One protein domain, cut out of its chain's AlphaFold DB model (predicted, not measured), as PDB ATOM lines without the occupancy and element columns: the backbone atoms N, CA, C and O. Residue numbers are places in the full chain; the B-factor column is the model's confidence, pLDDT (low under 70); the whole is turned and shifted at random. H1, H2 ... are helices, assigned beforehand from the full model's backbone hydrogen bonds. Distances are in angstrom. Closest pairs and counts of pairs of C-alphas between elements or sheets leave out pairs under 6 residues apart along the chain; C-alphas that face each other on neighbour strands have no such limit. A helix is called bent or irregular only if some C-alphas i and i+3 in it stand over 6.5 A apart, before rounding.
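This is residues 19 to 159 and 169 to 244 of the 245 residues of an uncharacterized protein of Deinococcus koreensis (UniProt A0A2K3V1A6). Four helices, H2, H4, H10 and H11, make the core, each touching the other three; H1 and H3 pack on H2 on one side, H5, H6 and H7 form a triangle of helices packed on H4 on another, and the short H8 and H9 cover H10 and H11. A long loop, residues 183 to 200, runs round the outside. The 217 printed residues hold eleven named helices, H1 to H11 in chain order, and no named strand: the class is all helix. The whole is compact, with a radius of gyration of the C-alphas of 16.1 A, and spans 46 by 44 by 32 A.

The longest helix, H2, residues 41 to 61, runs 30.0 A from C-alpha 41 at (158.835, 168.149, 68.484) to C-alpha 61 at (131.508, 155.755, 67.528). H1 is residues 19 to 38, 27.3 A; H3, 66 to 80, 21.7 A; H4, 87 to 101, 20.4 A; H5, 110 to 126, 24.0 A. H6 is residues 129 to 141, H7 145 to 156, H8 170 to 177 and H9 179 to 182. H10, residues 201 to 220, is 28.9 A long, and H11, residues 224 to 243, is 26.0 A, ending at C-alpha 243 (128.968, 149.583, 52.704). H6, H7 and H11 are irregular: C-alphas 136 and 139 are 7.1 A apart, 146 and 149 7.6 A, 226 and 229 7.7 A.

H1 to H7, H10 and H11 form a bundle, a group of helices in which each touches at least two of the others. H2 touches H4, the same way at a shallow tilt of 15 degrees, closest at C-alphas Ala 50 and Pro 87, 5.0 A. H1 and H2 form a hairpin, closest at C-alphas Ala 34 and Ala 44, 4.7 A. H11, with a kink of 47 degrees near residue 231, touches H3, closest at C-alphas Ala 72 and Ala 233, 5.0 A. H10 touches H4 with residues 203 to 211 alone, closest at C-alphas Val 204 and Ala 101, 4.5 A. H4 touches H6, closest at C-alphas Pro 89 and Gly 131, 4.4 A. H5 touches H7, closest at C-alphas Gly 121 and Gly 154, 4.0 A. H8 touches H11, closest at C-alphas Ala 175 and Leu 235, 4.7 A; H9 touches H11, closest at C-alphas Leu 182 and Gly 238, 5.2 A. H1 and H7 are apart. Every O i to N i+4 pair is within hydrogen-bond range in H1, H2, H4, H5, H8 and H10; it is 10 of 11 in H3, 5 of 9 in H6, 14 of 16 in H11 and 0 of 8 in H7, where 8 of 9 O i to N i+3 pairs are; H9 is too short for an i+4 pair.

The two C-alphas farthest apart, Arg 36 and Glu 146, are 47.2 A apart. Residues 160 to 168 are not printed; C-alphas 159 and 169 are 22.4 A apart across this cut. The link H9 to H10 is long. The mean pLDDT of the printed part is 94.0, with residues 144 to 147 under 70.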
ATOM      1  N   SER A  19     144.120 146.175  68.030       95.62
ATOM      2  CA  SER A  19     143.805 147.582  67.735       95.62
ATOM      3  C   SER A  19     144.520 148.562  68.678       95.62
ATOM      4  O   SER A  19     144.986 149.604  68.226       95.62
ATOM      5  N   ASN A  20     144.713 148.213  69.957       96.88
ATOM      6  CA  ASN A  20     145.474 149.051  70.896       96.88
ATOM      7  C   ASN A  20     146.961 149.109  70.519       96.88
ATOM      8  O   ASN A  20     147.579 150.172  70.594       96.88
ATOM      9  N   ARG A  21     147.532 147.991  70.046       98.00
ATOM     10  CA  ARG A  21     148.905 147.966  69.514       98.00
ATOM     11  C   ARG A  21     149.030 148.864  68.285       98.00
ATOM     12  O   ARG A  21     149.966 149.655  68.211       98.00
ATOM     13  N   VAL A  22     148.068 148.785  67.361       97.62
ATOM     14  CA  VAL A  22     148.010 149.652  66.171       97.62
ATOM     15  C   VAL A  22     147.909 151.123  66.571       97.62
ATOM     16  O   VAL A  22     148.611 151.946  65.992       97.62
ATOM     17  N   ALA A  23     147.115 151.464  67.587       97.44
ATOM     18  CA  ALA A  23     146.995 152.834  68.079       97.44
ATOM     19  C   ALA A  23     148.337 153.397  68.554       97.44
ATOM     20  O   ALA A  23     148.728 154.494  68.155       97.44
ATOM     21  N   VAL A  24     149.057 152.638  69.384       98.06
ATOM     22  CA  VAL A  24     150.346 153.064  69.944       98.06
ATOM     23  C   VAL A  24     151.418 153.120  68.863       98.06
ATOM     24  O   VAL A  24     152.033 154.168  68.674       98.06
ATOM     25  N   LEU A  25     151.607 152.037  68.105       98.31
ATOM     26  CA  LEU A  25     152.619 151.977  67.047       98.31
ATOM     27  C   LEU A  25     152.333 152.987  65.931       98.31
ATOM     28  O   LEU A  25     153.245 153.668  65.469       98.31
ATOM     29  N   GLY A  26     151.068 153.141  65.539       98.12
ATOM     30  CA  GLY A  26     150.637 154.121  64.547       98.12
ATOM     31  C   GLY A  26     150.854 155.558  65.015       98.12
ATOM     32  O   GLY A  26     151.341 156.380  64.242       98.12
ATOM     33  N   SER A  27     150.576 155.865  66.286       98.31
ATOM     34  CA  SER A  27     150.820 157.202  66.848       98.31
ATOM     35  C   SER A  27     152.315 157.508  66.974       98.31
ATOM     36  O   SER A  27     152.733 158.626  66.682       98.31
ATOM     37  N   LEU A  28     153.141 156.516  67.334       98.56
ATOM     38  CA  LEU A  28     154.603 156.640  67.315       98.56
ATOM     39  C   LEU A  28     155.133 156.837  65.886       98.56
ATOM     40  O   LEU A  28     155.973 157.703  65.653       98.56
ATOM     41  N   GLY A  29     154.604 156.100  64.908       98.50
ATOM     42  CA  GLY A  29     154.927 156.300  63.494       98.50
ATOM     43  C   GLY A  29     154.559 157.708  63.014       98.50
ATOM     44  O   GLY A  29     155.387 158.396  62.415       98.50
ATOM     45  N   ALA A  30     153.355 158.179  63.347       98.25
ATOM     46  CA  ALA A  30     152.901 159.536  63.055       98.25
ATOM     47  C   ALA A  30     153.799 160.600  63.706       98.25
ATOM     48  O   ALA A  30     154.149 161.577  63.046       98.25
ATOM     49  N   LEU A  31     154.224 160.391  64.960       98.50
ATOM     50  CA  LEU A  31     155.165 161.260  65.669       98.50
ATOM     51  C   LEU A  31     156.486 161.389  64.902       98.50
ATOM     52  O   LEU A  31     156.929 162.500  64.622       98.50
ATOM     53  N   LEU A  32     157.104 160.266  64.528       98.50
ATOM     54  CA  LEU A  32     158.393 160.257  63.834       98.50
ATOM     55  C   LEU A  32     158.298 160.884  62.436       98.50
ATOM     56  O   LEU A  32     159.143 161.701  62.061       98.50
ATOM     57  N   LEU A  33     157.247 160.559  61.678       98.25
ATOM     58  CA  LEU A  33     157.010 161.133  60.352       98.25
ATOM     59  C   LEU A  33     156.730 162.637  60.422       98.25
ATOM     60  O   LEU A  33     157.291 163.402  59.634       98.25
ATOM     61  N   ALA A  34     155.911 163.078  61.378       97.44
ATOM     62  CA  ALA A  34     155.653 164.494  61.603       97.44
ATOM     63  C   ALA A  34     156.934 165.217  62.029       97.44
ATOM     64  O   ALA A  34     157.263 166.241  61.441       97.44
ATOM     65  N   ARG A  35     157.722 164.647  62.951       98.00
ATOM     66  CA  ARG A  35     159.005 165.220  63.393       98.00
ATOM     67  C   ARG A  35     159.985 165.407  62.241       98.00
ATOM     68  O   ARG A  35     160.665 166.435  62.196       98.00
ATOM     69  N   ARG A  36     160.056 164.427  61.335       97.88
ATOM     70  CA  ARG A  36     160.876 164.484  60.117       97.88
ATOM     71  C   ARG A  36     160.393 165.573  59.160       97.88
ATOM     72  O   ARG A  36     161.218 166.238  58.550       97.88
ATOM     73  N   ARG A  37     159.077 165.748  59.018       96.69
ATOM     74  CA  ARG A  37     158.481 166.714  58.085       96.69
ATOM     75  C   ARG A  37     158.543 168.154  58.595       96.69
ATOM     76  O   ARG A  37     158.802 169.053  57.807       96.69
ATOM     77  N   THR A  38     158.256 168.373  59.874       95.31
ATOM     78  CA  THR A  38     158.073 169.718  60.433       95.31
ATOM     79  C   THR A  38     159.311 170.284  61.109       95.31
ATOM     80  O   THR A  38     159.382 171.480  61.364       95.31
ATOM     81  N   GLY A  39     160.283 169.445  61.472       96.50
ATOM     82  CA  GLY A  39     161.436 169.914  62.235       96.50
ATOM     83  C   GLY A  39     161.135 170.219  63.716       96.50
ATOM     84  O   GLY A  39     162.065 170.532  64.457       96.50
ATOM     85  N   SER A  40     159.887 170.068  64.180       96.50
ATOM     86  CA  SER A  40     159.432 170.500  65.509       96.50
ATOM     87  C   SER A  40     158.847 169.350  66.331       96.50
ATOM     88  O   SER A  40     157.899 168.685  65.914       96.50
ATOM     89  N   TRP A  41     159.375 169.140  67.543       97.44
ATOM     90  CA  TRP A  41     158.835 168.149  68.484       97.44
ATOM     91  C   TRP A  41     157.420 168.489  68.949       97.44
ATOM     92  O   TRP A  41     156.579 167.600  69.034       97.44
ATOM     93  N   LYS A  42     157.135 169.772  69.197       96.06
ATOM     94  CA  LYS A  42     155.803 170.230  69.612       96.06
ATOM     95  C   LYS A  42     154.749 169.884  68.561       96.06
ATOM     96  O   LYS A  42     153.707 169.327  68.887       96.06
ATOM     97  N   GLU A  43     155.029 170.191  67.296       95.62
ATOM     98  CA  GLU A  43     154.105 169.884  66.201       95.62
ATOM     99  C   GLU A  43     153.970 168.381  65.985       95.62
ATOM    100  O   GLU A  43     152.861 167.888  65.796       95.62
ATOM    101  N   ALA A  44     155.074 167.637  66.087       97.12
ATOM    102  CA  ALA A  44     155.049 166.188  65.987       97.12
ATOM    103  C   ALA A  44     154.148 165.548  67.054       97.12
ATOM    104  O   ALA A  44     153.318 164.699  66.726       97.12
ATOM    105  N   VAL A  45     154.265 165.983  68.315       97.75
ATOM    106  CA  VAL A  45     153.411 165.519  69.422       97.75
ATOM    107  C   VAL A  45     151.951 165.885  69.172       97.75
ATOM    108  O   VAL A  45     151.074 165.046  69.365       97.75
ATOM    109  N   ASN A  46     151.673 167.095  68.681       96.44
ATOM    110  CA  ASN A  46     150.310 167.505  68.350       96.44
ATOM    111  C   ASN A  46     149.692 166.646  67.236       96.44
ATOM    112  O   ASN A  46     148.526 166.263  67.343       96.44
ATOM    113  N   VAL A  47     150.457 166.325  66.187       97.62
ATOM    114  CA  VAL A  47     150.015 165.444  65.095       97.62
ATOM    115  C   VAL A  47     149.771 164.027  65.612       97.62
ATOM    116  O   VAL A  47     148.703 163.470  65.363       97.62
ATOM    117  N   ALA A  48     150.708 163.455  66.371       98.19
ATOM    118  CA  ALA A  48     150.558 162.122  66.953       98.19
ATOM    119  C   ALA A  48     149.340 162.037  67.887       98.19
ATOM    120  O   ALA A  48     148.534 161.115  67.772       98.19
ATOM    121  N   GLY A  49     149.155 163.041  68.749       97.81
ATOM    122  CA  GLY A  49     147.993 163.152  69.627       97.81
ATOM    123  C   GLY A  49     146.682 163.243  68.847       97.81
ATOM    124  O   GLY A  49     145.731 162.541  69.166       97.81
ATOM    125  N   ALA A  50     146.633 164.041  67.778       97.44
ATOM    126  CA  ALA A  50     145.471 164.123  66.896       97.44
ATOM    127  C   ALA A  50     145.141 162.774  66.223       97.44
ATOM    128  O   ALA A  50     143.970 162.405  66.140       97.44
ATOM    129  N   CYS A  51     146.153 162.014  65.798       98.31
ATOM    130  CA  CYS A  51     145.974 160.682  65.215       98.31
ATOM    131  C   CYS A  51     145.426 159.679  66.242       98.31
ATOM    132  O   CYS A  51     144.457 158.973  65.958       98.31
ATOM    133  N   PHE A  52     145.994 159.662  67.453       98.31
ATOM    134  CA  PHE A  52     145.505 158.834  68.557       98.31
ATOM    135  C   PHE A  52     144.056 159.171  68.924       98.31
ATOM    136  O   PHE A  52     143.237 158.279  69.128       98.31
ATOM    137  N   LEU A  53     143.718 160.462  68.977       98.06
ATOM    138  CA  LEU A  53     142.371 160.924  69.304       98.06
ATOM    139  C   LEU A  53     141.351 160.577  68.221       98.06
ATOM    140  O   LEU A  53     140.218 160.248  68.563       98.06
ATOM    141  N   ALA A  54     141.732 160.595  66.940       98.38
ATOM    142  CA  ALA A  54     140.877 160.110  65.860       98.38
ATOM    143  C   ALA A  54     140.601 158.604  65.993       98.38
ATOM    144  O   ALA A  54     139.446 158.189  65.930       98.38
ATOM    145  N   TRP A  55     141.638 157.800  66.258       98.56
ATOM    146  CA  TRP A  55     141.486 156.369  66.546       98.56
ATOM    147  C   TRP A  55     140.566 156.131  67.752       98.56
ATOM    148  O   TRP A  55     139.609 155.365  67.658       98.56
ATOM    149  N   ALA A  56     140.808 156.826  68.866       97.75
ATOM    150  CA  ALA A  56     140.013 156.672  70.081       97.75
ATOM    151  C   ALA A  56     138.550 157.050  69.825       97.75
ATOM    152  O   ALA A  56     137.658 156.287  70.167       97.75
ATOM    153  N   THR A  57     138.316 158.180  69.154       98.25
ATOM    154  CA  THR A  57     136.972 158.651  68.798       98.25
ATOM    155  C   THR A  57     136.234 157.648  67.920       98.25
ATOM    156  O   THR A  57     135.081 157.339  68.195       98.25
ATOM    157  N   ALA A  58     136.886 157.090  66.899       98.31
ATOM    158  CA  ALA A  58     136.271 156.085  66.038       98.31
ATOM    159  C   ALA A  58     135.838 154.835  66.822       98.31
ATOM    160  O   ALA A  58     134.767 154.310  66.551       98.31
ATOM    161  N   ARG A  59     136.592 154.409  67.847       97.50
ATOM    162  CA  ARG A  59     136.172 153.301  68.727       97.50
ATOM    163  C   ARG A  59     134.967 153.623  69.601       97.50
ATOM    164  O   ARG A  59     134.215 152.713  69.922       97.50
ATOM    165  N   GLU A  60     134.794 154.882  69.997       97.81
ATOM    166  CA  GLU A  60     133.588 155.300  70.724       97.81
ATOM    167  C   GLU A  60     132.365 155.336  69.799       97.81
ATOM    168  O   GLU A  60     131.252 155.030  70.216       97.81
ATOM    169  N   LEU A  61     132.571 155.696  68.530       98.38
ATOM    170  CA  LEU A  61     131.508 155.755  67.528       98.38
ATOM    171  C   LEU A  61     131.192 154.387  66.906       98.38
ATOM    172  O   LEU A  61     130.127 154.227  66.312       98.38
ATOM    173  N   ASP A  62     132.098 153.419  66.996       97.94
ATOM    174  CA  ASP A  62     131.999 152.130  66.314       97.94
ATOM    175  C   ASP A  62     132.734 151.008  67.069       97.94
ATOM    176  O   ASP A  62     133.767 150.510  66.606       97.94
ATOM    177  N   PRO A  63     132.247 150.630  68.264       97.12
ATOM    178  CA  PRO A  63     132.975 149.729  69.157       97.12
ATOM    179  C   PRO A  63     133.170 148.316  68.581       97.12
ATOM    180  O   PRO A  63     134.197 147.696  68.862       97.12
ATOM    181  N   ASP A  64     132.256 147.852  67.722       97.50
ATOM    182  CA  ASP A  64     132.283 146.505  67.129       97.50
ATOM    183  C   ASP A  64     133.285 146.352  65.976       97.50
ATOM    184  O   ASP A  64     133.714 145.241  65.661       97.50
ATOM    185  N   HIS A  65     133.704 147.457  65.350       97.31
ATOM    186  CA  HIS A  65     134.529 147.428  64.142       97.31
ATOM    187  C   HIS A  65     135.883 148.113  64.374       97.31
ATOM    188  O   HIS A  65     136.130 149.207  63.868       97.31
ATOM    189  N   PRO A  66     136.839 147.470  65.072       96.75
ATOM    190  CA  PRO A  66     138.126 148.085  65.423       96.75
ATOM    191  C   PRO A  66     138.959 148.544  64.216       96.75
ATOM    192  O   PRO A  66     139.869 149.366  64.354       96.75
ATOM    193  N   TRP A  67     138.676 148.029  63.018       97.75
ATOM    194  CA  TRP A  67     139.347 148.452  61.796       97.75
ATOM    195  C   TRP A  67     138.968 149.878  61.364       97.75
ATOM    196  O   TRP A  67     139.820 150.558  60.794       97.75
ATOM    197  N   THR A  68     137.766 150.385  61.679       98.00
ATOM    198  CA  THR A  68     137.390 151.777  61.354       98.00
ATOM    199  C   THR A  68     138.241 152.772  62.138       98.00
ATOM    200  O   THR A  68     138.673 153.792  61.593       98.00
ATOM    201  N   ALA A  69     138.589 152.427  63.381       97.88
ATOM    202  CA  ALA A  69     139.552 153.162  64.189       97.88
ATOM    203  C   ALA A  69     140.978 153.073  63.640       97.88
ATOM    204  O   ALA A  69     141.682 154.084  63.580       97.88
ATOM    205  N   ASN A  70     141.400 151.892  63.181       98.19
ATOM    206  CA  ASN A  70     142.712 151.722  62.555       98.19
ATOM    207  C   ASN A  70     142.854 152.565  61.273       98.19
ATOM    208  O   ASN A  70     143.940 153.076  61.017       98.19
ATOM    209  N   LEU A  71     141.775 152.753  60.500       98.38
ATOM    210  CA  LEU A  71     141.749 153.638  59.327       98.38
ATOM    211  C   LEU A  71     141.668 155.128  59.692       98.38
ATOM    212  O   LEU A  71     142.209 155.966  58.967       98.38
ATOM    213  N   ALA A  72     141.021 155.474  60.810       98.44
ATOM    214  CA  ALA A  72     140.887 156.866  61.248       98.44
ATOM    215  C   ALA A  72     142.253 157.497  61.552       98.44
ATOM    216  O   ALA A  72     142.458 158.681  61.293       98.44
ATOM    217  N   LEU A  73     143.204 156.703  62.056       98.25
ATOM    218  CA  LEU A  73     144.554 157.140  62.411       98.25
ATOM    219  C   LEU A  73     145.350 157.699  61.207       98.25
ATOM    220  O   LEU A  73     145.728 158.873  61.252       98.25
ATOM    221  N   PRO A  74     145.613 156.935  60.124       98.31
ATOM    222  CA  PRO A  74     146.334 157.454  58.963       98.31
ATOM    223  C   PRO A  74     145.545 158.540  58.226       98.31
ATOM    224  O   PRO A  74     146.151 159.476  57.704       98.31
ATOM    225  N   LEU A  75     144.208 158.471  58.215       97.94
ATOM    226  CA  LEU A  75     143.388 159.542  57.654       97.94
ATOM    227  C   LEU A  75     143.606 160.850  58.422       97.94
ATOM    228  O   LEU A  75     143.940 161.863  57.812       97.94
ATOM    229  N   ALA A  76     143.517 160.826  59.754       97.81
ATOM    230  CA  ALA A  76     143.783 161.994  60.585       97.81
ATOM    231  C   ALA A  76     145.188 162.552  60.346       97.81
ATOM    232  O   ALA A  76     145.321 163.762  60.173       97.81
ATOM    233  N   PHE A  77     146.211 161.695  60.243       97.88
ATOM    234  CA  PHE A  77     147.571 162.123  59.901       97.88
ATOM    235  C   PHE A  77     147.600 162.937  58.602       97.88
ATOM    236  O   PHE A  77     148.110 164.057  58.593       97.88
ATOM    237  N   MET A  78     147.004 162.423  57.518       96.62
ATOM    238  CA  MET A  78     146.950 163.132  56.234       96.62
ATOM    239  C   MET A  78     146.263 164.498  56.345       96.62
ATOM    240  O   MET A  78     146.702 165.455  55.704       96.62
ATOM    241  N   LEU A  79     145.221 164.599  57.175       95.19
ATOM    242  CA  LEU A  79     144.458 165.830  57.364       95.19
ATOM    243  C   LEU A  79     145.195 166.881  58.203       95.19
ATOM    244  O   LEU A  79     145.047 168.075  57.943       95.19
ATOM    245  N   VAL A  80     145.985 166.467  59.200       95.50
ATOM    246  CA  VAL A  80     146.586 167.406  60.165       95.50
ATOM    247  C   VAL A  80     148.067 167.697  59.931       95.50
ATOM    248  O   VAL A  80     148.533 168.751  60.349       95.50
ATOM    249  N   VAL A  81     148.818 166.829  59.239       94.56
ATOM    250  CA  VAL A  81     150.290 166.947  59.117       94.56
ATOM    251  C   VAL A  81     150.760 168.208  58.373       94.56
ATOM    252  O   VAL A  81     151.922 168.596  58.471       94.56
ATOM    253  N   ARG A  82     149.880 168.847  57.594       88.88
ATOM    254  CA  ARG A  82     150.184 170.080  56.842       88.88
ATOM    255  C   ARG A  82     149.763 171.360  57.563       88.88
ATOM    256  O   ARG A  82     150.004 172.440  57.036       88.88
ATOM    257  N   GLY A  83     149.109 171.253  58.716       84.44
ATOM    258  CA  GLY A  83     148.576 172.397  59.446       84.44
ATOM    259  C   GLY A  83     149.015 172.417  60.903       84.44
ATOM    260  O   GLY A  83     149.611 171.477  61.421       84.44
ATOM    261  N   ALA A  84     148.658 173.497  61.593       82.50
ATOM    262  CA  ALA A  84     148.821 173.594  63.036       82.50
ATOM    263  C   ALA A  84     147.797 172.684  63.736       82.50
ATOM    264  O   ALA A  84     146.669 173.092  64.016       82.50
ATOM    265  N   ALA A  85     148.166 171.426  63.973       87.81
ATOM    266  CA  ALA A  85     147.353 170.506  64.753       87.81
ATOM    267  C   ALA A  85     147.240 171.010  66.203       87.81
ATOM    268  O   ALA A  85     148.249 171.319  66.842       87.81
ATOM    269  N   ASN A  86     146.018 171.066  66.735       90.31
ATOM    270  CA  ASN A  86     145.762 171.256  68.160       90.31
ATOM    271  C   ASN A  86     144.910 170.077  68.654       90.31
ATOM    272  O   ASN A  86     143.734 170.001  68.292       90.31
ATOM    273  N   PRO A  87     145.471 169.154  69.454       93.19
ATOM    274  CA  PRO A  87     144.739 167.980  69.914       93.19
ATOM    275  C   PRO A  87     143.720 168.293  71.020       93.19
ATOM    276  O   PRO A  87     142.865 167.456  71.287       93.19
ATOM    277  N   LEU A  88     143.764 169.470  71.663       92.88
ATOM    278  CA  LEU A  88     142.923 169.760  72.835       92.88
ATOM    279  C   LEU A  88     141.411 169.691  72.536       92.88
ATOM    280  O   LEU A  88     140.719 168.972  73.256       92.88
ATOM    281  N   PRO A  89     140.880 170.324  71.464       91.12
ATOM    282  CA  PRO A  89     139.472 170.167  71.085       91.12
ATOM    283  C   PRO A  89     139.069 168.724  70.815       91.12
ATOM    284  O   PRO A  89     137.992 168.298  71.223       91.12
ATOM    285  N   ALA A  90     139.936 167.966  70.140       93.88
ATOM    286  CA  ALA A  90     139.682 166.564  69.844       93.88
ATOM    287  C   ALA A  90     139.682 165.714  71.125       93.88
ATOM    288  O   ALA A  90     138.877 164.798  71.238       93.88
ATOM    289  N   ALA A  91     140.516 166.050  72.115       95.31
ATOM    290  CA  ALA A  91     140.540 165.377  73.410       95.31
ATOM    291  C   ALA A  91     139.247 165.614  74.197       95.31
ATOM    292  O   ALA A  91     138.628 164.651  74.639       95.31
ATOM    293  N   GLY A  92     138.804 166.871  74.307       94.50
ATOM    294  CA  GLY A  92     137.533 167.203  74.960       94.50
ATOM    295  C   GLY A  92     136.330 166.588  74.241       94.50
ATOM    296  O   GLY A  92     135.432 166.039  74.876       94.50
ATOM    297  N   THR A  93     136.345 166.607  72.906       94.56
ATOM    298  CA  THR A  93     135.318 165.953  72.083       94.56
ATOM    299  C   THR A  93     135.286 164.449  72.348       94.56
ATOM    300  O   THR A  93     134.228 163.911  72.646       94.56
ATOM    301  N   MET A  94     136.434 163.772  72.304       96.06
ATOM    302  CA  MET A  94     136.533 162.333  72.563       96.06
ATOM    303  C   MET A  94     136.042 161.975  73.970       96.06
ATOM    304  O   MET A  94     135.257 161.043  74.113       96.06
ATOM    305  N   SER A  95     136.426 162.739  74.998       95.56
ATOM    306  CA  SER A  95     135.939 162.533  76.367       95.56
ATOM    307  C   SER A  95     134.419 162.695  76.482       95.56
ATOM    308  O   SER A  95     133.765 161.861  77.107       95.56
ATOM    309  N   GLY A  96     133.839 163.708  75.829       95.12
ATOM    310  CA  GLY A  96     132.386 163.870  75.757       95.12
ATOM    311  C   GLY A  96     131.697 162.727  75.018       95.12
ATOM    312  O   GLY A  96     130.712 162.189  75.516       95.12
ATOM    313  N   LEU A  97     132.240 162.291  73.879       96.50
ATOM    314  CA  LEU A  97     131.700 161.160  73.120       96.50
ATOM    315  C   LEU A  97     131.776 159.849  73.896       96.50
ATOM    316  O   LEU A  97     130.806 159.107  73.889       96.50
ATOM    317  N   ARG A  98     132.874 159.585  74.612       96.06
ATOM    318  CA  ARG A  98     133.003 158.411  75.483       96.06
ATOM    319  C   ARG A  98     131.943 158.406  76.582       96.06
ATOM    320  O   ARG A  98     131.351 157.369  76.860       96.06
ATOM    321  N   MET A  99     131.693 159.565  77.189       94.94
ATOM    322  CA  MET A  99     130.655 159.708  78.211       94.94
ATOM    323  C   MET A  99     129.254 159.458  77.640       94.94
ATOM    324  O   MET A  99     128.461 158.779  78.283       94.94
ATOM    325  N   LEU A 100     128.968 159.969  76.438       95.44
ATOM    326  CA  LEU A 100     127.694 159.747  75.749       95.44
ATOM    327  C   LEU A 100     127.517 158.297  75.295       95.44
ATOM    328  O   LEU A 100     126.446 157.744  75.480       95.44
ATOM    329  N   ALA A 101     128.561 157.684  74.733       96.19
ATOM    330  CA  ALA A 101     128.527 156.310  74.240       96.19
ATOM    331  C   ALA A 101     128.507 155.275  75.376       96.19
ATOM    332  O   ALA A 101     128.147 154.121  75.154       96.19
ATOM    333  N   GLY A 102     128.928 155.657  76.588       94.88
ATOM    334  CA  GLY A 102     128.883 154.794  77.767       94.88
ATOM    335  C   GLY A 102     129.732 153.523  77.640       94.88
ATOM    336  O   GLY A 102     129.470 152.544  78.341       94.88
ATOM    337  N   THR A 103     130.738 153.519  76.761       95.38
ATOM    338  CA  THR A 103     131.550 152.337  76.409       95.38
ATOM    339  C   THR A 103     132.356 151.783  77.577       95.38
ATOM    340  O   THR A 103     132.614 150.584  77.641       95.38
ATOM    341  N   THR A 104     132.709 152.623  78.550       94.44
ATOM    342  CA  THR A 104     133.393 152.169  79.766       94.44
ATOM    343  C   THR A 104     132.460 151.418  80.712       94.44
ATOM    344  O   THR A 104     132.917 150.588  81.492       94.44
ATOM    345  N   GLY A 105     131.151 151.669  80.626       92.94
ATOM    346  CA  GLY A 105     130.137 151.081  81.496       92.94
ATOM    347  C   GLY A 105     129.947 151.796  82.833       92.94
ATOM    348  O   GLY A 105     128.928 151.562  83.486       92.94
ATOM    349  N   GLU A 106     130.874 152.684  83.194       91.81
ATOM    350  CA  GLU A 106     130.957 153.335  84.500       91.81
ATOM    351  C   GLU A 106     130.165 154.637  84.588       91.81
ATOM    352  O   GLU A 106     129.867 155.310  83.597       91.81
ATOM    353  N   ALA A 107     129.843 155.014  85.821       89.31
ATOM    354  CA  ALA A 107     129.295 156.322  86.119       89.31
ATOM    355  C   ALA A 107     130.385 157.408  86.126       89.31
ATOM    356  O   ALA A 107     131.440 157.178  86.714       89.31
ATOM    357  N   PRO A 108     130.145 158.606  85.550       89.38
ATOM    358  CA  PRO A 108     131.020 159.750  85.756       89.38
ATOM    359  C   PRO A 108     131.209 160.028  87.244       89.38
ATOM    360  O   PRO A 108     130.251 160.168  88.001       89.38
ATOM    361  N   THR A 109     132.467 160.113  87.644       90.75
ATOM    362  CA  THR A 109     132.894 160.441  89.000       90.75
ATOM    363  C   THR A 109     133.104 161.958  89.151       90.75
ATOM    364  O   THR A 109     133.182 162.691  88.154       90.75
ATOM    365  N   PRO A 110     133.274 162.478  90.380       90.12
ATOM    366  CA  PRO A 110     133.700 163.864  90.583       90.12
ATOM    367  C   PRO A 110     135.027 164.194  89.880       90.12
ATOM    368  O   PRO A 110     135.195 165.298  89.362       90.12
ATOM    369  N   VAL A 111     135.942 163.219  89.790       91.56
ATOM    370  CA  VAL A 111     137.209 163.359  89.051       91.56
ATOM    371  C   VAL A 111     136.951 163.540  87.556       91.56
ATOM    372  O   VAL A 111     137.564 164.406  86.934       91.56
ATOM    373  N   ASP A 112     136.002 162.794  86.983       92.69
ATOM    374  CA  ASP A 112     135.607 162.961  85.580       92.69
ATOM    375  C   ASP A 112     134.988 164.340  85.335       92.69
ATOM    376  O   ASP A 112     135.309 164.993  84.347       92.69
ATOM    377  N   THR A 113     134.160 164.829  86.261       91.38
ATOM    378  CA  THR A 113     133.576 166.178  86.173       91.38
ATOM    379  C   THR A 113     134.667 167.253  86.184       91.38
ATOM    380  O   THR A 113     134.656 168.156  85.344       91.38
ATOM    381  N   ALA A 114     135.634 167.146  87.101       92.44
ATOM    382  CA  ALA A 114     136.767 168.066  87.175       92.44
ATOM    383  C   ALA A 114     137.616 168.018  85.893       92.44
ATOM    384  O   ALA A 114     138.010 169.062  85.369       92.44
ATOM    385  N   ALA A 115     137.837 166.821  85.342       93.38
ATOM    386  CA  ALA A 115     138.521 166.646  84.067       93.38
ATOM    387  C   ALA A 115     137.745 167.294  82.906       93.38
ATOM    388  O   ALA A 115     138.350 168.005  82.107       93.38
ATOM    389  N   MET A 116     136.418 167.131  82.837       93.50
ATOM    390  CA  MET A 116     135.571 167.759  81.812       93.50
ATOM    391  C   MET A 116     135.551 169.284  81.931       93.50
ATOM    392  O   MET A 116     135.637 169.975  80.916       93.50
ATOM    393  N   LEU A 117     135.504 169.830  83.151       94.56
ATOM    394  CA  LEU A 117     135.665 171.266  83.398       94.56
ATOM    395  C   LEU A 117     137.022 171.760  82.873       94.56
ATOM    396  O   LEU A 117     137.074 172.727  82.110       94.56
ATOM    397  N   ALA A 118     138.113 171.076  83.226       95.25
ATOM    398  CA  ALA A 118     139.454 171.432  82.771       95.25
ATOM    399  C   ALA A 118     139.576 171.353  81.240       95.25
ATOM    400  O   ALA A 118     140.078 172.282  80.608       95.25
ATOM    401  N   GLN A 119     139.067 170.287  80.621       94.56
ATOM    402  CA  GLN A 119     139.046 170.120  79.168       94.56
ATOM    403  C   GLN A 119     138.201 171.188  78.475       94.56
ATOM    404  O   GLN A 119     138.615 171.701  77.434       94.56
ATOM    405  N   THR A 120     137.056 171.558  79.051       94.25
ATOM    406  CA  THR A 120     136.201 172.641  78.555       94.25
ATOM    407  C   THR A 120     136.950 173.968  78.605       94.25
ATOM    408  O   THR A 120     137.051 174.644  77.585       94.25
ATOM    409  N   GLY A 121     137.552 174.308  79.748       94.88
ATOM    410  CA  GLY A 121     138.326 175.538  79.916       94.88
ATOM    411  C   GLY A 121     139.526 175.620  78.973       94.88
ATOM    412  O   GLY A 121     139.707 176.619  78.277       94.88
ATOM    413  N   LEU A 122     140.318 174.548  78.877       93.94
ATOM    414  CA  LEU A 122     141.471 174.475  77.974       93.94
ATOM    415  C   LEU A 122     141.052 174.530  76.501       93.94
ATOM    416  O   LEU A 122     141.690 175.220  75.704       93.94
ATOM    417  N   SER A 123     139.961 173.858  76.130       92.06
ATOM    418  CA  SER A 123     139.426 173.914  74.767       92.06
ATOM    419  C   SER A 123     138.882 175.301  74.442       92.06
ATOM    420  O   SER A 123     139.187 175.829  73.376       92.06
ATOM    421  N   ALA A 124     138.166 175.950  75.363       91.06
ATOM    422  CA  ALA A 124     137.669 177.313  75.187       91.06
ATOM    423  C   ALA A 124     138.831 178.304  75.022       91.06
ATOM    424  O   ALA A 124     138.805 179.141  74.115       91.06
ATOM    425  N   ARG A 125     139.883 178.141  75.837       92.25
ATOM    426  CA  ARG A 125     141.102 178.957  75.821       92.25
ATOM    427  C   ARG A 125     141.899 178.805  74.528       92.25
ATOM    428  O   ARG A 125     142.241 179.813  73.922       92.25
ATOM    429  N   PHE A 126     142.212 177.574  74.116       87.88
ATOM    430  CA  PHE A 126     143.218 177.301  73.075       87.88
ATOM    431  C   PHE A 126     142.655 176.745  71.765       87.88
ATOM    432  O   PHE A 126     143.333 176.765  70.740       87.88
ATOM    433  N   GLY A 127     141.440 176.210  71.785       72.88
ATOM    434  CA  GLY A 127     140.811 175.534  70.651       72.88
ATOM    435  C   GLY A 127     139.539 176.201  70.133       72.88
ATOM    436  O   GLY A 127     139.043 175.860  69.060       72.88
ATOM    437  N   GLY A 128     139.025 177.185  70.873       82.56
ATOM    438  CA  GLY A 128     137.767 177.856  70.597       82.56
ATOM    439  C   GLY A 128     136.573 177.248  71.324       82.56
ATOM    440  O   GLY A 128     136.550 176.069  71.668       82.56
ATOM    441  N   ARG A 129     135.533 178.071  71.492       86.62
ATOM    442  CA  ARG A 129     134.308 177.713  72.226       86.62
ATOM    443  C   ARG A 129     133.629 176.445  71.706       86.62
ATOM    444  O   ARG A 129     133.116 175.682  72.508       86.62
ATOM    445  N   LEU A 130     133.679 176.170  70.401       83.62
ATOM    446  CA  LEU A 130     133.059 174.962  69.845       83.62
ATOM    447  C   LEU A 130     133.706 173.660  70.310       83.62
ATOM    448  O   LEU A 130     132.991 172.716  70.619       83.62
ATOM    449  N   GLY A 131     135.039 173.614  70.401       80.00
ATOM    450  CA  GLY A 131     135.739 172.441  70.932       80.00
ATOM    451  C   GLY A 131     135.444 172.196  72.413       80.00
ATOM    452  O   GLY A 131     135.637 171.091  72.903       80.00
ATOM    453  N   ALA A 132     134.957 173.224  73.110       90.12
ATOM    454  CA  ALA A 132     134.559 173.161  74.505       90.12
ATOM    455  C   ALA A 132     133.085 172.762  74.696       90.12
ATOM    456  O   ALA A 132     132.725 172.329  75.783       90.12
ATOM    457  N   LEU A 133     132.229 172.869  73.670       90.00
ATOM    458  CA  LEU A 133     130.794 172.598  73.825       90.00
ATOM    459  C   LEU A 133     130.514 171.147  74.198       90.00
ATOM    460  O   LEU A 133     129.719 170.895  75.096       90.00
ATOM    461  N   LEU A 134     131.158 170.192  73.525       91.00
ATOM    462  CA  LEU A 134     130.875 168.785  73.783       91.00
ATOM    463  C   LEU A 134     131.305 168.333  75.189       91.00
ATOM    464  O   LEU A 134     130.462 167.757  75.874       91.00
ATOM    465  N   PRO A 135     132.531 168.621  75.679       89.75
ATOM    466  CA  PRO A 135     132.870 168.302  77.064       89.75
ATOM    467  C   PRO A 135     132.030 169.079  78.092       89.75
ATOM    468  O   PRO A 135     131.808 168.579  79.190       89.75
ATOM    469  N   ALA A 136     131.495 170.252  77.739       90.44
ATOM    470  CA  ALA A 136     130.605 171.001  78.622       90.44
ATOM    471  C   ALA A 136     129.184 170.410  78.697       90.44
ATOM    472  O   ALA A 136     128.577 170.403  79.764       90.44
ATOM    473  N   LEU A 137     128.648 169.926  77.571       91.56
ATOM    474  CA  LEU A 137     127.261 169.463  77.450       91.56
ATOM    475  C   LEU A 137     127.091 167.958  77.679       91.56
ATOM    476  O   LEU A 137     125.995 167.529  78.030       91.56
ATOM    477  N   ALA A 138     128.137 167.148  77.499       90.38
ATOM    478  CA  ALA A 138     128.048 165.692  77.639       90.38
ATOM    479  C   ALA A 138     127.482 165.218  78.999       90.38
ATOM    480  O   ALA A 138     126.626 164.329  78.992       90.38
ATOM    481  N   PRO A 139     127.840 165.817  80.156       87.50
ATOM    482  CA  PRO A 139     127.215 165.458  81.433       87.50
ATOM    483  C   PRO A 139     125.697 165.706  81.457       87.50
ATOM    484  O   PRO A 139     124.931 164.905  81.988       87.50
ATOM    485  N   TRP A 140     125.245 166.793  80.825       87.69
ATOM    486  CA  TRP A 140     123.827 167.147  80.751       87.69
ATOM    487  C   TRP A 140     123.060 166.211  79.809       87.69
ATOM    488  O   TRP A 140     121.997 165.697  80.150       87.69
ATOM    489  N   LEU A 141     123.644 165.933  78.641       89.38
ATOM    490  CA  LEU A 141     123.074 165.063  77.611       89.38
ATOM    491  C   LEU A 141     123.031 163.584  78.017       89.38
ATOM    492  O   LEU A 141     122.152 162.860  77.559       89.38
ATOM    493  N   SER A 142     123.931 163.146  78.900       84.50
ATOM    494  CA  SER A 142     123.916 161.797  79.485       84.50
ATOM    495  C   SER A 142     122.909 161.637  80.637       84.50
ATOM    496  O   SER A 142     122.904 160.603  81.301       84.50
ATOM    497  N   GLN A 143     122.048 162.642  80.873       76.75
ATOM    498  CA  GLN A 143     121.030 162.683  81.936       76.75
ATOM    499  C   GLN A 143     121.597 162.549  83.361       76.75
ATOM    500  O   GLN A 143     120.890 162.164  84.290       76.75
ATOM    501  N   ARG A 144     122.869 162.913  83.573       68.75
ATOM    502  CA  ARG A 144     123.538 162.869  84.882       68.75
ATOM    503  C   ARG A 144     123.744 164.287  85.405       68.75
ATOM    504  O   ARG A 144     124.834 164.849  85.365       68.75
ATOM    505  N   GLN A 145     122.630 164.881  85.830       65.00
ATOM    506  CA  GLN A 145     122.485 166.328  86.012       65.00
ATOM    507  C   GLN A 145     123.261 166.913  87.199       65.00
ATOM    508  O   GLN A 145     123.635 168.083  87.133       65.00
ATOM    509  N   GLU A 146     123.535 166.131  88.247       69.81
ATOM    510  CA  GLU A 146     124.026 166.653  89.535       69.81
ATOM    511  C   GLU A 146     125.347 167.432  89.432       69.81
ATOM    512  O   GLU A 146     125.569 168.374  90.191       69.81
ATOM    513  N   THR A 147     126.204 167.109  88.460       69.56
ATOM    514  CA  THR A 147     127.495 167.790  88.263       69.56
ATOM    515  C   THR A 147     127.632 168.494  86.912       69.56
ATOM    516  O   THR A 147     128.662 169.111  86.631       69.56
ATOM    517  N   ALA A 148     126.583 168.476  86.084       78.25
ATOM    518  CA  ALA A 148     126.628 168.987  84.716       78.25
ATOM    519  C   ALA A 148     126.854 170.504  84.633       78.25
ATOM    520  O   ALA A 148     127.548 170.988  83.738       78.25
ATOM    521  N   ALA A 149     126.321 171.258  85.600       85.56
ATOM    522  CA  ALA A 149     126.483 172.708  85.655       85.56
ATOM    523  C   ALA A 149     127.952 173.134  85.827       85.56
ATOM    524  O   ALA A 149     128.358 174.172  85.305       85.56
ATOM    525  N   LEU A 150     128.768 172.323  86.512       88.38
ATOM    526  CA  LEU A 150     130.170 172.655  86.762       88.38
ATOM    527  C   LEU A 150     130.989 172.639  85.475       88.38
ATOM    528  O   LEU A 150     131.788 173.543  85.265       88.38
ATOM    529  N   SER A 151     130.772 171.673  84.579       86.25
ATOM    530  CA  SER A 151     131.520 171.600  83.318       86.25
ATOM    531  C   SER A 151     131.252 172.805  82.408       86.25
ATOM    532  O   SER A 151     132.173 173.275  81.738       86.25
ATOM    533  N   LEU A 152     130.042 173.379  82.449       89.62
ATOM    534  CA  LEU A 152     129.684 174.594  81.704       89.62
ATOM    535  C   LEU A 152     130.505 175.821  82.121       89.62
ATOM    536  O   LEU A 152     130.766 176.680  81.278       89.62
ATOM    537  N   LEU A 153     130.970 175.896  83.374       92.06
ATOM    538  CA  LEU A 153     131.788 177.020  83.850       92.06
ATOM    539  C   LEU A 153     133.098 177.163  83.063       92.06
ATOM    540  O   LEU A 153     133.612 178.270  82.919       92.06
ATOM    541  N   GLY A 154     133.607 176.078  82.471       89.38
ATOM    542  CA  GLY A 154     134.782 176.130  81.600       89.38
ATOM    543  C   GLY A 154     134.579 177.006  80.355       89.38
ATOM    544  O   GLY A 154     135.547 177.537  79.816       89.38
ATOM    545  N   LEU A 155     133.334 177.221  79.911       91.12
ATOM    546  CA  LEU A 155     133.022 178.097  78.774       91.12
ATOM    547  C   LEU A 155     133.253 179.583  79.081       91.12
ATOM    548  O   LEU A 155     133.366 180.384  78.148       91.12
ATOM    549  N   LEU A 156     133.346 179.948  80.364       92.56
ATOM    550  CA  LEU A 156     133.638 181.313  80.809       92.56
ATOM    551  C   LEU A 156     135.118 181.682  80.635       92.56
ATOM    552  O   LEU A 156     135.471 182.857  80.728       92.56
ATOM    553  N   VAL A 157     135.993 180.709  80.354       92.25
ATOM    554  CA  VAL A 157     137.421 180.966  80.148       92.25
ATOM    555  C   VAL A 157     137.627 181.805  78.873       92.25
ATOM    556  O   VAL A 157     137.190 181.401  77.788       92.25
ATOM    557  N   PRO A 158     138.306 182.968  78.956       89.12
ATOM    558  CA  PRO A 158     138.450 183.872  77.821       89.12
ATOM    559  C   PRO A 158     139.329 183.252  76.720       89.12
ATOM    560  O   PRO A 158     140.432 182.772  77.009       89.12
ATOM    561  N   PRO A 159     138.899 183.277  75.446       90.19
ATOM    562  CA  PRO A 159     139.641 182.646  74.359       90.19
ATOM    563  C   PRO A 159     140.957 183.381  74.069       90.19
ATOM    564  O   PRO A 159     141.026 184.607  74.133       90.19
ATOM    565  N   VAL A 169     138.099 172.312  54.314       94.62
ATOM    566  CA  VAL A 169     136.749 172.034  54.851       94.62
ATOM    567  C   VAL A 169     136.163 170.724  54.307       94.62
ATOM    568  O   VAL A 169     135.282 170.131  54.926       94.62
ATOM    569  N   TRP A 170     136.690 170.227  53.184       96.56
ATOM    570  CA  TRP A 170     136.165 169.064  52.467       96.56
ATOM    571  C   TRP A 170     136.024 167.783  53.303       96.56
ATOM    572  O   TRP A 170     134.978 167.150  53.189       96.56
ATOM    573  N   PRO A 171     136.970 167.403  54.183       96.31
ATOM    574  CA  PRO A 171     136.807 166.217  55.024       96.31
ATOM    575  C   PRO A 171     135.615 166.333  55.978       96.31
ATOM    576  O   PRO A 171     134.901 165.362  56.201       96.31
ATOM    577  N   VAL A 172     135.363 167.534  56.508       96.00
ATOM    578  CA  VAL A 172     134.216 167.791  57.386       96.00
ATOM    579  C   VAL A 172     132.910 167.709  56.601       96.00
ATOM    580  O   VAL A 172     131.959 167.093  57.069       96.00
ATOM    581  N   LEU A 173     132.866 168.270  55.389       97.56
ATOM    582  CA  LEU A 173     131.691 168.153  54.523       97.56
ATOM    583  C   LEU A 173     131.436 166.703  54.099       97.56
ATOM    584  O   LEU A 173     130.291 166.269  54.125       97.56
ATOM    585  N   GLY A 174     132.482 165.940  53.778       97.88
ATOM    586  CA  GLY A 174     132.367 164.511  53.480       97.88
ATOM    587  C   GLY A 174     131.833 163.714  54.673       97.88
ATOM    588  O   GLY A 174     130.941 162.888  54.508       97.88
ATOM    589  N   ALA A 175     132.312 164.009  55.885       97.50
ATOM    590  CA  ALA A 175     131.804 163.405  57.117       97.50
ATOM    591  C   ALA A 175     130.310 163.709  57.327       97.50
ATOM    592  O   ALA A 175     129.529 162.812  57.636       97.50
ATOM    593  N   LEU A 176     129.904 164.967  57.121       97.94
ATOM    594  CA  LEU A 176     128.509 165.400  57.231       97.94
ATOM    595  C   LEU A 176     127.619 164.802  56.136       97.94
ATOM    596  O   LEU A 176     126.474 164.461  56.413       97.94
ATOM    597  N   ALA A 177     128.135 164.617  54.920       98.12
ATOM    598  CA  ALA A 177     127.404 163.960  53.841       98.12
ATOM    599  C   ALA A 177     127.051 162.504  54.191       98.12
ATOM    600  O   ALA A 177     126.020 162.006  53.750       98.12
ATOM    601  N   LEU A 178     127.854 161.844  55.035       97.94
ATOM    602  CA  LEU A 178     127.599 160.486  55.524       97.94
ATOM    603  C   LEU A 178     126.640 160.429  56.730       97.94
ATOM    604  O   LEU A 178     126.342 159.336  57.222       97.94
ATOM    605  N   ALA A 179     126.120 161.570  57.197       97.50
ATOM    606  CA  ALA A 179     125.222 161.643  58.348       97.50
ATOM    607  C   ALA A 179     124.026 160.672  58.281       97.50
ATOM    608  O   ALA A 179     123.795 159.994  59.285       97.50
ATOM    609  N   PRO A 180     123.308 160.515  57.145       97.62
ATOM    610  CA  PRO A 180     122.144 159.629  57.076       97.62
ATOM    611  C   PRO A 180     122.461 158.157  57.341       97.62
ATOM    612  O   PRO A 180     121.583 157.427  57.785       97.62
ATOM    613  N   TRP A 181     123.693 157.709  57.073       97.69
ATOM    614  CA  TRP A 181     124.147 156.354  57.397       97.69
ATOM    615  C   TRP A 181     124.699 156.283  58.815       97.69
ATOM    616  O   TRP A 181     124.475 155.300  59.515       97.69
ATOM    617  N   LEU A 182     125.361 157.348  59.273       95.88
ATOM    618  CA  LEU A 182     125.928 157.406  60.612       95.88
ATOM    619  C   LEU A 182     124.865 157.371  61.717       95.88
ATOM    620  O   LEU A 182     125.111 156.762  62.748       95.88
ATOM    621  N   ILE A 183     123.696 157.981  61.528       96.38
ATOM    622  CA  ILE A 183     122.664 158.062  62.580       96.38
ATOM    623  C   ILE A 183     121.674 156.892  62.585       96.38
ATOM    624  O   ILE A 183     120.821 156.836  63.469       96.38
ATOM    625  N   ARG A 184     121.752 155.962  61.624       96.00
ATOM    626  CA  ARG A 184     120.854 154.796  61.597       96.00
ATOM    627  C   ARG A 184     121.022 153.968  62.874       96.00
ATOM    628  O   ARG A 184     122.165 153.799  63.309       96.00
ATOM    629  N   PRO A 185     119.946 153.422  63.454       95.75
ATOM    630  CA  PRO A 185     120.070 152.413  64.501       95.75
ATOM    631  C   PRO A 185     120.956 151.247  64.035       95.75
ATOM    632  O   PRO A 185     120.986 150.922  62.850       95.75
ATOM    633  N   GLU A 186     121.725 150.673  64.949       95.50
ATOM    634  CA  GLU A 186     122.588 149.507  64.736       95.50
ATOM    635  C   GLU A 186     122.693 148.793  66.076       95.50
ATOM    636  O   GLU A 186     122.879 149.460  67.094       95.50
ATOM    637  N   SER A 187     122.548 147.469  66.065       96.62
ATOM    638  CA  SER A 187     122.723 146.673  67.274       96.62
ATOM    639  C   SER A 187     124.204 146.572  67.604       96.62
ATOM    640  O   SER A 187     124.996 146.205  66.736       96.62
ATOM    641  N   ILE A 188     124.565 146.911  68.839       97.00
ATOM    642  CA  ILE A 188     125.940 146.878  69.322       97.00
ATOM    643  C   ILE A 188     126.174 145.596  70.118       97.00
ATOM    644  O   ILE A 188     125.538 145.352  71.143       97.00
ATOM    645  N   ALA A 189     127.116 144.778  69.653       96.88
ATOM    646  CA  ALA A 189     127.463 143.512  70.302       96.88
ATOM    647  C   ALA A 189     128.541 143.674  71.390       96.88
ATOM    648  O   ALA A 189     128.676 142.821  72.270       96.88
ATOM    649  N   SER A 190     129.320 144.755  71.339       95.31
ATOM    650  CA  SER A 190     130.414 145.018  72.271       95.31
ATOM    651  C   SER A 190     129.941 145.155  73.715       95.31
ATOM    652  O   SER A 190     129.013 145.903  74.033       95.31
ATOM    653  N   SER A 191     130.665 144.498  74.617       95.94
ATOM    654  CA  SER A 191     130.533 144.691  76.060       95.94
ATOM    655  C   SER A 191     131.198 145.987  76.515       95.94
ATOM    656  O   SER A 191     132.190 146.435  75.936       95.94
ATOM    657  N   CYS A 192     130.678 146.573  77.593       95.31
ATOM    658  CA  CYS A 192     131.363 147.661  78.280       95.31
ATOM    659  C   CYS A 192     132.713 147.193  78.852       95.31
ATOM    660  O   CYS A 192     132.848 146.054  79.290       95.31
ATOM    661  N   ASP A 193     133.695 148.096  78.927       92.75
ATOM    662  CA  ASP A 193     135.043 147.747  79.406       92.75
ATOM    663  C   ASP A 193     135.087 147.275  80.864       92.75
ATOM    664  O   ASP A 193     135.930 146.456  81.226       92.75
ATOM    665  N   ARG A 194     134.237 147.850  81.723       91.69
ATOM    666  CA  ARG A 194     134.269 147.620  83.178       91.69
ATOM    667  C   ARG A 194     132.945 147.164  83.772       91.69
ATOM    668  O   ARG A 194     132.880 146.870  84.959       91.69
ATOM    669  N   ALA A 195     131.900 147.060  82.957       91.62
ATOM    670  CA  ALA A 195     130.593 146.592  83.395       91.62
ATOM    671  C   ALA A 195     130.198 145.335  82.619       91.62
ATOM    672  O   ALA A 195     130.335 145.289  81.399       91.62
ATOM    673  N   ALA A 196     129.646 144.338  83.314       92.44
ATOM    674  CA  ALA A 196     129.151 143.091  82.723       92.44
ATOM    675  C   ALA A 196     127.796 143.290  82.014       92.44
ATOM    676  O   ALA A 196     126.793 142.663  82.346       92.44
ATOM    677  N   ARG A 197     127.749 144.226  81.065       94.50
ATOM    678  CA  ARG A 197     126.581 144.539  80.239       94.50
ATOM    679  C   ARG A 197     127.029 144.984  78.843       94.50
ATOM    680  O   ARG A 197     128.132 145.527  78.718       94.50
ATOM    681  N   PRO A 198     126.187 144.813  77.815       96.06
ATOM    682  CA  PRO A 198     126.458 145.377  76.503       96.06
ATOM    683  C   PRO A 198     126.443 146.911  76.540       96.06
ATOM    684  O   PRO A 198     125.784 147.543  77.385       96.06
ATOM    685  N   VAL A 199     127.176 147.506  75.602       96.69
ATOM    686  CA  VAL A 199     127.034 148.922  75.251       96.69
ATOM    687  C   VAL A 199     125.640 149.117  74.651       96.69
ATOM    688  O   VAL A 199     125.162 148.279  73.894       96.69
ATOM    689  N   ARG A 200     124.950 150.199  75.020       97.00
ATOM    690  CA  ARG A 200     123.578 150.442  74.558       97.00
ATOM    691  C   ARG A 200     123.583 151.088  73.175       97.00
ATOM    692  O   ARG A 200     124.252 152.100  72.970       97.00
ATOM    693  N   ASP A 201     122.753 150.572  72.274       97.19
ATOM    694  CA  ASP A 201     122.587 151.094  70.910       97.19
ATOM    695  C   ASP A 201     122.232 152.591  70.895       97.19
ATOM    696  O   ASP A 201     122.799 153.374  70.129       97.19
ATOM    697  N   SER A 202     121.329 153.006  71.793       96.50
ATOM    698  CA  SER A 202     120.882 154.398  71.937       96.50
ATOM    699  C   SER A 202     122.017 155.353  72.298       96.50
ATOM    700  O   SER A 202     122.068 156.472  71.789       96.50
ATOM    701  N   ASP A 203     122.940 154.908  73.150       96.25
ATOM    702  CA  ASP A 203     124.042 155.715  73.678       96.25
ATOM    703  C   ASP A 203     125.066 155.976  72.559       96.25
ATOM    704  O   ASP A 203     125.500 157.108  72.321       96.25
ATOM    705  N   VAL A 204     125.377 154.943  71.768       97.31
ATOM    706  CA  VAL A 204     126.243 155.062  70.584       97.31
ATOM    707  C   VAL A 204     125.581 155.920  69.499       97.31
ATOM    708  O   VAL A 204     126.239 156.772  68.897       97.31
ATOM    709  N   GLN A 205     124.275 155.766  69.260       97.31
ATOM    710  CA  GLN A 205     123.532 156.615  68.321       97.31
ATOM    711  C   GLN A 205     123.541 158.092  68.754       97.31
ATOM    712  O   GLN A 205     123.727 158.988  67.920       97.31
ATOM    713  N   GLN A 206     123.397 158.358  70.056       96.62
ATOM    714  CA  GLN A 206     123.497 159.701  70.621       96.62
ATOM    715  C   GLN A 206     124.906 160.275  70.427       96.62
ATOM    716  O   GLN A 206     125.040 161.414  69.975       96.62
ATOM    717  N   ALA A 207     125.956 159.489  70.682       97.06
ATOM    718  CA  ALA A 207     127.339 159.902  70.452       97.06
ATOM    719  C   ALA A 207     127.602 160.235  68.970       97.06
ATOM    720  O   ALA A 207     128.175 161.281  68.661       97.06
ATOM    721  N   ARG A 208     127.115 159.412  68.032       98.00
ATOM    722  CA  ARG A 208     127.204 159.669  66.579       98.00
ATOM    723  C   ARG A 208     126.491 160.965  66.180       98.00
ATOM    724  O   ARG A 208     127.045 161.772  65.433       98.00
ATOM    725  N   SER A 209     125.299 161.201  66.721       97.50
ATOM    726  CA  SER A 209     124.533 162.432  66.481       97.50
ATOM    727  C   SER A 209     125.256 163.666  67.035       97.50
ATOM    728  O   SER A 209     125.366 164.686  66.355       97.50
ATOM    729  N   ALA A 210     125.825 163.558  68.238       96.69
ATOM    730  CA  ALA A 210     126.616 164.618  68.851       96.69
ATOM    731  C   ALA A 210     127.894 164.924  68.051       96.69
ATOM    732  O   ALA A 210     128.209 166.092  67.824       96.69
ATOM    733  N   ALA A 211     128.596 163.899  67.559       97.00
ATOM    734  CA  ALA A 211     129.763 164.062  66.692       97.00
ATOM    735  C   ALA A 211     129.425 164.865  65.422       97.00
ATOM    736  O   ALA A 211     130.128 165.820  65.084       97.00
ATOM    737  N   LEU A 212     128.315 164.538  64.752       97.50
ATOM    738  CA  LEU A 212     127.842 165.284  63.581       97.50
ATOM    739  C   LEU A 212     127.456 166.725  63.923       97.50
ATOM    740  O   LEU A 212     127.801 167.636  63.174       97.50
ATOM    741  N   ALA A 213     126.796 166.952  65.062       96.06
ATOM    742  CA  ALA A 213     126.458 168.297  65.517       96.06
ATOM    743  C   ALA A 213     127.716 169.157  65.746       96.06
ATOM    744  O   ALA A 213     127.757 170.314  65.320       96.06
ATOM    745  N   VAL A 214     128.778 168.587  66.336       94.94
ATOM    746  CA  VAL A 214     130.072 169.276  66.491       94.94
ATOM    747  C   VAL A 214     130.689 169.613  65.132       94.94
ATOM    748  O   VAL A 214     131.151 170.740  64.937       94.94
ATOM    749  N   LEU A 215     130.672 168.681  64.174       95.81
ATOM    750  CA  LEU A 215     131.172 168.932  62.819       95.81
ATOM    751  C   LEU A 215     130.362 170.018  62.094       95.81
ATOM    752  O   LEU A 215     130.953 170.921  61.501       95.81
ATOM    753  N   GLY A 216     129.032 169.988  62.193       95.88
ATOM    754  CA  GLY A 216     128.148 171.004  61.619       95.88
ATOM    755  C   GLY A 216     128.426 172.392  62.194       95.88
ATOM    756  O   GLY A 216     128.641 173.350  61.450       95.88
ATOM    757  N   ALA A 217     128.541 172.497  63.521       93.69
ATOM    758  CA  ALA A 217     128.915 173.743  64.186       93.69
ATOM    759  C   ALA A 217     130.303 174.244  63.739       93.69
ATOM    760  O   ALA A 217     130.516 175.448  63.548       93.69
ATOM    761  N   ALA A 218     131.258 173.334  63.526       92.31
ATOM    762  CA  ALA A 218     132.594 173.684  63.052       92.31
ATOM    763  C   ALA A 218     132.579 174.292  61.640       92.31
ATOM    764  O   ALA A 218     133.323 175.241  61.395       92.31
ATOM    765  N   VAL A 219     131.711 173.809  60.744       94.12
ATOM    766  CA  VAL A 219     131.503 174.412  59.414       94.12
ATOM    767  C   VAL A 219     130.899 175.807  59.544       94.12
ATOM    768  O   VAL A 219     131.457 176.764  59.009       94.12
ATOM    769  N   LEU A 220     129.807 175.946  60.306       93.94
ATOM    770  CA  LEU A 220     129.093 177.221  60.466       93.94
ATOM    771  C   LEU A 220     129.979 178.325  61.060       93.94
ATOM    772  O   LEU A 220     129.907 179.483  60.658       93.94
ATOM    773  N   SER A 221     130.863 177.963  61.987       89.94
ATOM    774  CA  SER A 221     131.812 178.891  62.615       89.94
ATOM    775  C   SER A 221     133.128 179.080  61.855       89.94
ATOM    776  O   SER A 221     133.983 179.838  62.317       89.94
ATOM    777  N   ARG A 222     133.327 178.369  60.733       91.06
ATOM    778  CA  ARG A 222     134.590 178.319  59.973       91.06
ATOM    779  C   ARG A 222     135.796 177.864  60.816       91.06
ATOM    780  O   ARG A 222     136.921 178.306  60.592       91.06
ATOM    781  N   ARG A 223     135.574 176.981  61.801       89.31
ATOM    782  CA  ARG A 223     136.602 176.402  62.697       89.31
ATOM    783  C   ARG A 223     136.803 174.899  62.480       89.31
ATOM    784  O   ARG A 223     137.058 174.146  63.418       89.31
ATOM    785  N   HIS A 224     136.718 174.447  61.235       90.75
ATOM    786  CA  HIS A 224     136.837 173.037  60.848       90.75
ATOM    787  C   HIS A 224     138.234 172.433  61.057       90.75
ATOM    788  O   HIS A 224     138.357 171.216  61.163       90.75
ATOM    789  N   GLN A 225     139.298 173.239  61.143       90.50
ATOM    790  CA  GLN A 225     140.664 172.719  61.315       90.50
ATOM    791  C   GLN A 225     140.850 171.968  62.646       90.50
ATOM    792  O   GLN A 225     141.486 170.918  62.683       90.50
ATOM    793  N   ALA A 226     140.262 172.469  63.734       90.19
ATOM    794  CA  ALA A 226     140.354 171.831  65.047       90.19
ATOM    795  C   ALA A 226     139.612 170.482  65.113       90.19
ATOM    796  O   ALA A 226     139.867 169.683  66.008       90.19
ATOM    797  N   GLN A 227     138.707 170.234  64.161       93.25
ATOM    798  CA  GLN A 227     137.833 169.064  64.124       93.25
ATOM    799  C   GLN A 227     138.242 168.037  63.061       93.25
ATOM    800  O   GLN A 227     137.504 167.092  62.806       93.25
ATOM    801  N   GLN A 228     139.425 168.171  62.453       95.31
ATOM    802  CA  GLN A 228     139.930 167.183  61.489       95.31
ATOM    803  C   GLN A 228     140.064 165.765  62.080       95.31
ATOM    804  O   GLN A 228     139.701 164.819  61.384       95.31
ATOM    805  N   PRO A 229     140.496 165.568  63.348       96.88
ATOM    806  CA  PRO A 229     140.506 164.233  63.956       96.88
ATOM    807  C   PRO A 229     139.107 163.622  64.081       96.88
ATOM    808  O   PRO A 229     138.919 162.442  63.794       96.88
ATOM    809  N   LEU A 230     138.119 164.439  64.460       97.12
ATOM    810  CA  LEU A 230     136.721 164.019  64.531       97.12
ATOM    811  C   LEU A 230     136.179 163.685  63.137       97.12
ATOM    812  O   LEU A 230     135.534 162.658  62.963       97.12
ATOM    813  N   ALA A 231     136.478 164.514  62.134       97.38
ATOM    814  CA  ALA A 231     136.072 164.272  60.754       97.38
ATOM    815  C   ALA A 231     136.667 162.971  60.207       97.38
ATOM    816  O   ALA A 231     135.950 162.210  59.566       97.38
ATOM    817  N   ALA A 232     137.938 162.679  60.501       98.12
ATOM    818  CA  ALA A 232     138.566 161.415  60.128       98.12
ATOM    819  C   ALA A 232     137.835 160.213  60.745       98.12
ATOM    820  O   ALA A 232     137.523 159.266  60.030       98.12
ATOM    821  N   ALA A 233     137.515 160.276  62.041       98.44
ATOM    822  CA  ALA A 233     136.759 159.227  62.721       98.44
ATOM    823  C   ALA A 233     135.349 159.050  62.131       98.44
ATOM    824  O   ALA A 233     134.938 157.938  61.821       98.44
ATOM    825  N   VAL A 234     134.612 160.146  61.930       98.50
ATOM    826  CA  VAL A 234     133.254 160.098  61.370       98.50
ATOM    827  C   VAL A 234     133.257 159.598  59.925       98.50
ATOM    828  O   VAL A 234     132.372 158.831  59.557       98.50
ATOM    829  N   LEU A 235     134.247 159.980  59.112       98.44
ATOM    830  CA  LEU A 235     134.393 159.492  57.740       98.44
ATOM    831  C   LEU A 235     134.598 157.979  57.698       98.44
ATOM    832  O   LEU A 235     133.897 157.303  56.952       98.44
ATOM    833  N   THR A 236     135.536 157.432  58.475       98.50
ATOM    834  CA  THR A 236     135.825 155.990  58.410       98.50
ATOM    835  C   THR A 236     134.668 155.152  58.931       98.50
ATOM    836  O   THR A 236     134.334 154.141  58.316       98.50
ATOM    837  N   VAL A 237     134.006 155.598  60.002       98.38
ATOM    838  CA  VAL A 237     132.794 154.945  60.508       98.38
ATOM    839  C   VAL A 237     131.657 155.074  59.495       98.38
ATOM    840  O   VAL A 237     131.054 154.074  59.123       98.38
ATOM    841  N   GLY A 238     131.387 156.278  58.983       97.94
ATOM    842  CA  GLY A 238     130.319 156.527  58.013       97.94
ATOM    843  C   GLY A 238     130.480 155.726  56.720       97.94
ATOM    844  O   GLY A 238     129.501 155.171  56.227       97.94
ATOM    845  N   LEU A 239     131.707 155.602  56.203       98.06
ATOM    846  CA  LEU A 239     132.008 154.792  55.018       98.06
ATOM    847  C   LEU A 239     131.735 153.308  55.266       98.06
ATOM    848  O   LEU A 239     131.140 152.651  54.419       98.06
ATOM    849  N   ARG A 240     132.099 152.795  56.445       97.81
ATOM    850  CA  ARG A 240     131.768 151.426  56.851       97.81
ATOM    851  C   ARG A 240     130.256 151.206  56.895       97.81
ATOM    852  O   ARG A 240     129.770 150.211  56.367       97.81
ATOM    853  N   ARG A 241     129.502 152.151  57.472       96.44
ATOM    854  CA  ARG A 241     128.024 152.085  57.545       96.44
ATOM    855  C   ARG A 241     127.358 152.163  56.175       96.44
ATOM    856  O   ARG A 241     126.287 151.605  55.978       96.44
ATOM    857  N   LEU A 242     127.974 152.877  55.236       97.00
ATOM    858  CA  LEU A 242     127.498 152.966  53.859       97.00
ATOM    859  C   LEU A 242     127.615 151.614  53.139       97.00
ATOM    860  O   LEU A 242     126.722 151.259  52.375       97.00
ATOM    861  N   THR A 243     128.697 150.866  53.377       95.31
ATOM    862  CA  THR A 243     128.968 149.583  52.704       95.31
ATOM    863  C   THR A 243     128.357 148.367  53.398       95.31
ATOM    864  O   THR A 243     128.270 147.303  52.791       95.31
ATOM    865  N   SER A 244     127.962 148.501  54.663       89.12
ATOM    866  CA  SER A 244     127.412 147.421  55.487       89.12
ATOM    867  C   SER A 244     126.159 147.927  56.216       89.12
ATOM    868  O   SER A 244     126.258 148.275  57.396       89.12
TER     869      SER A 244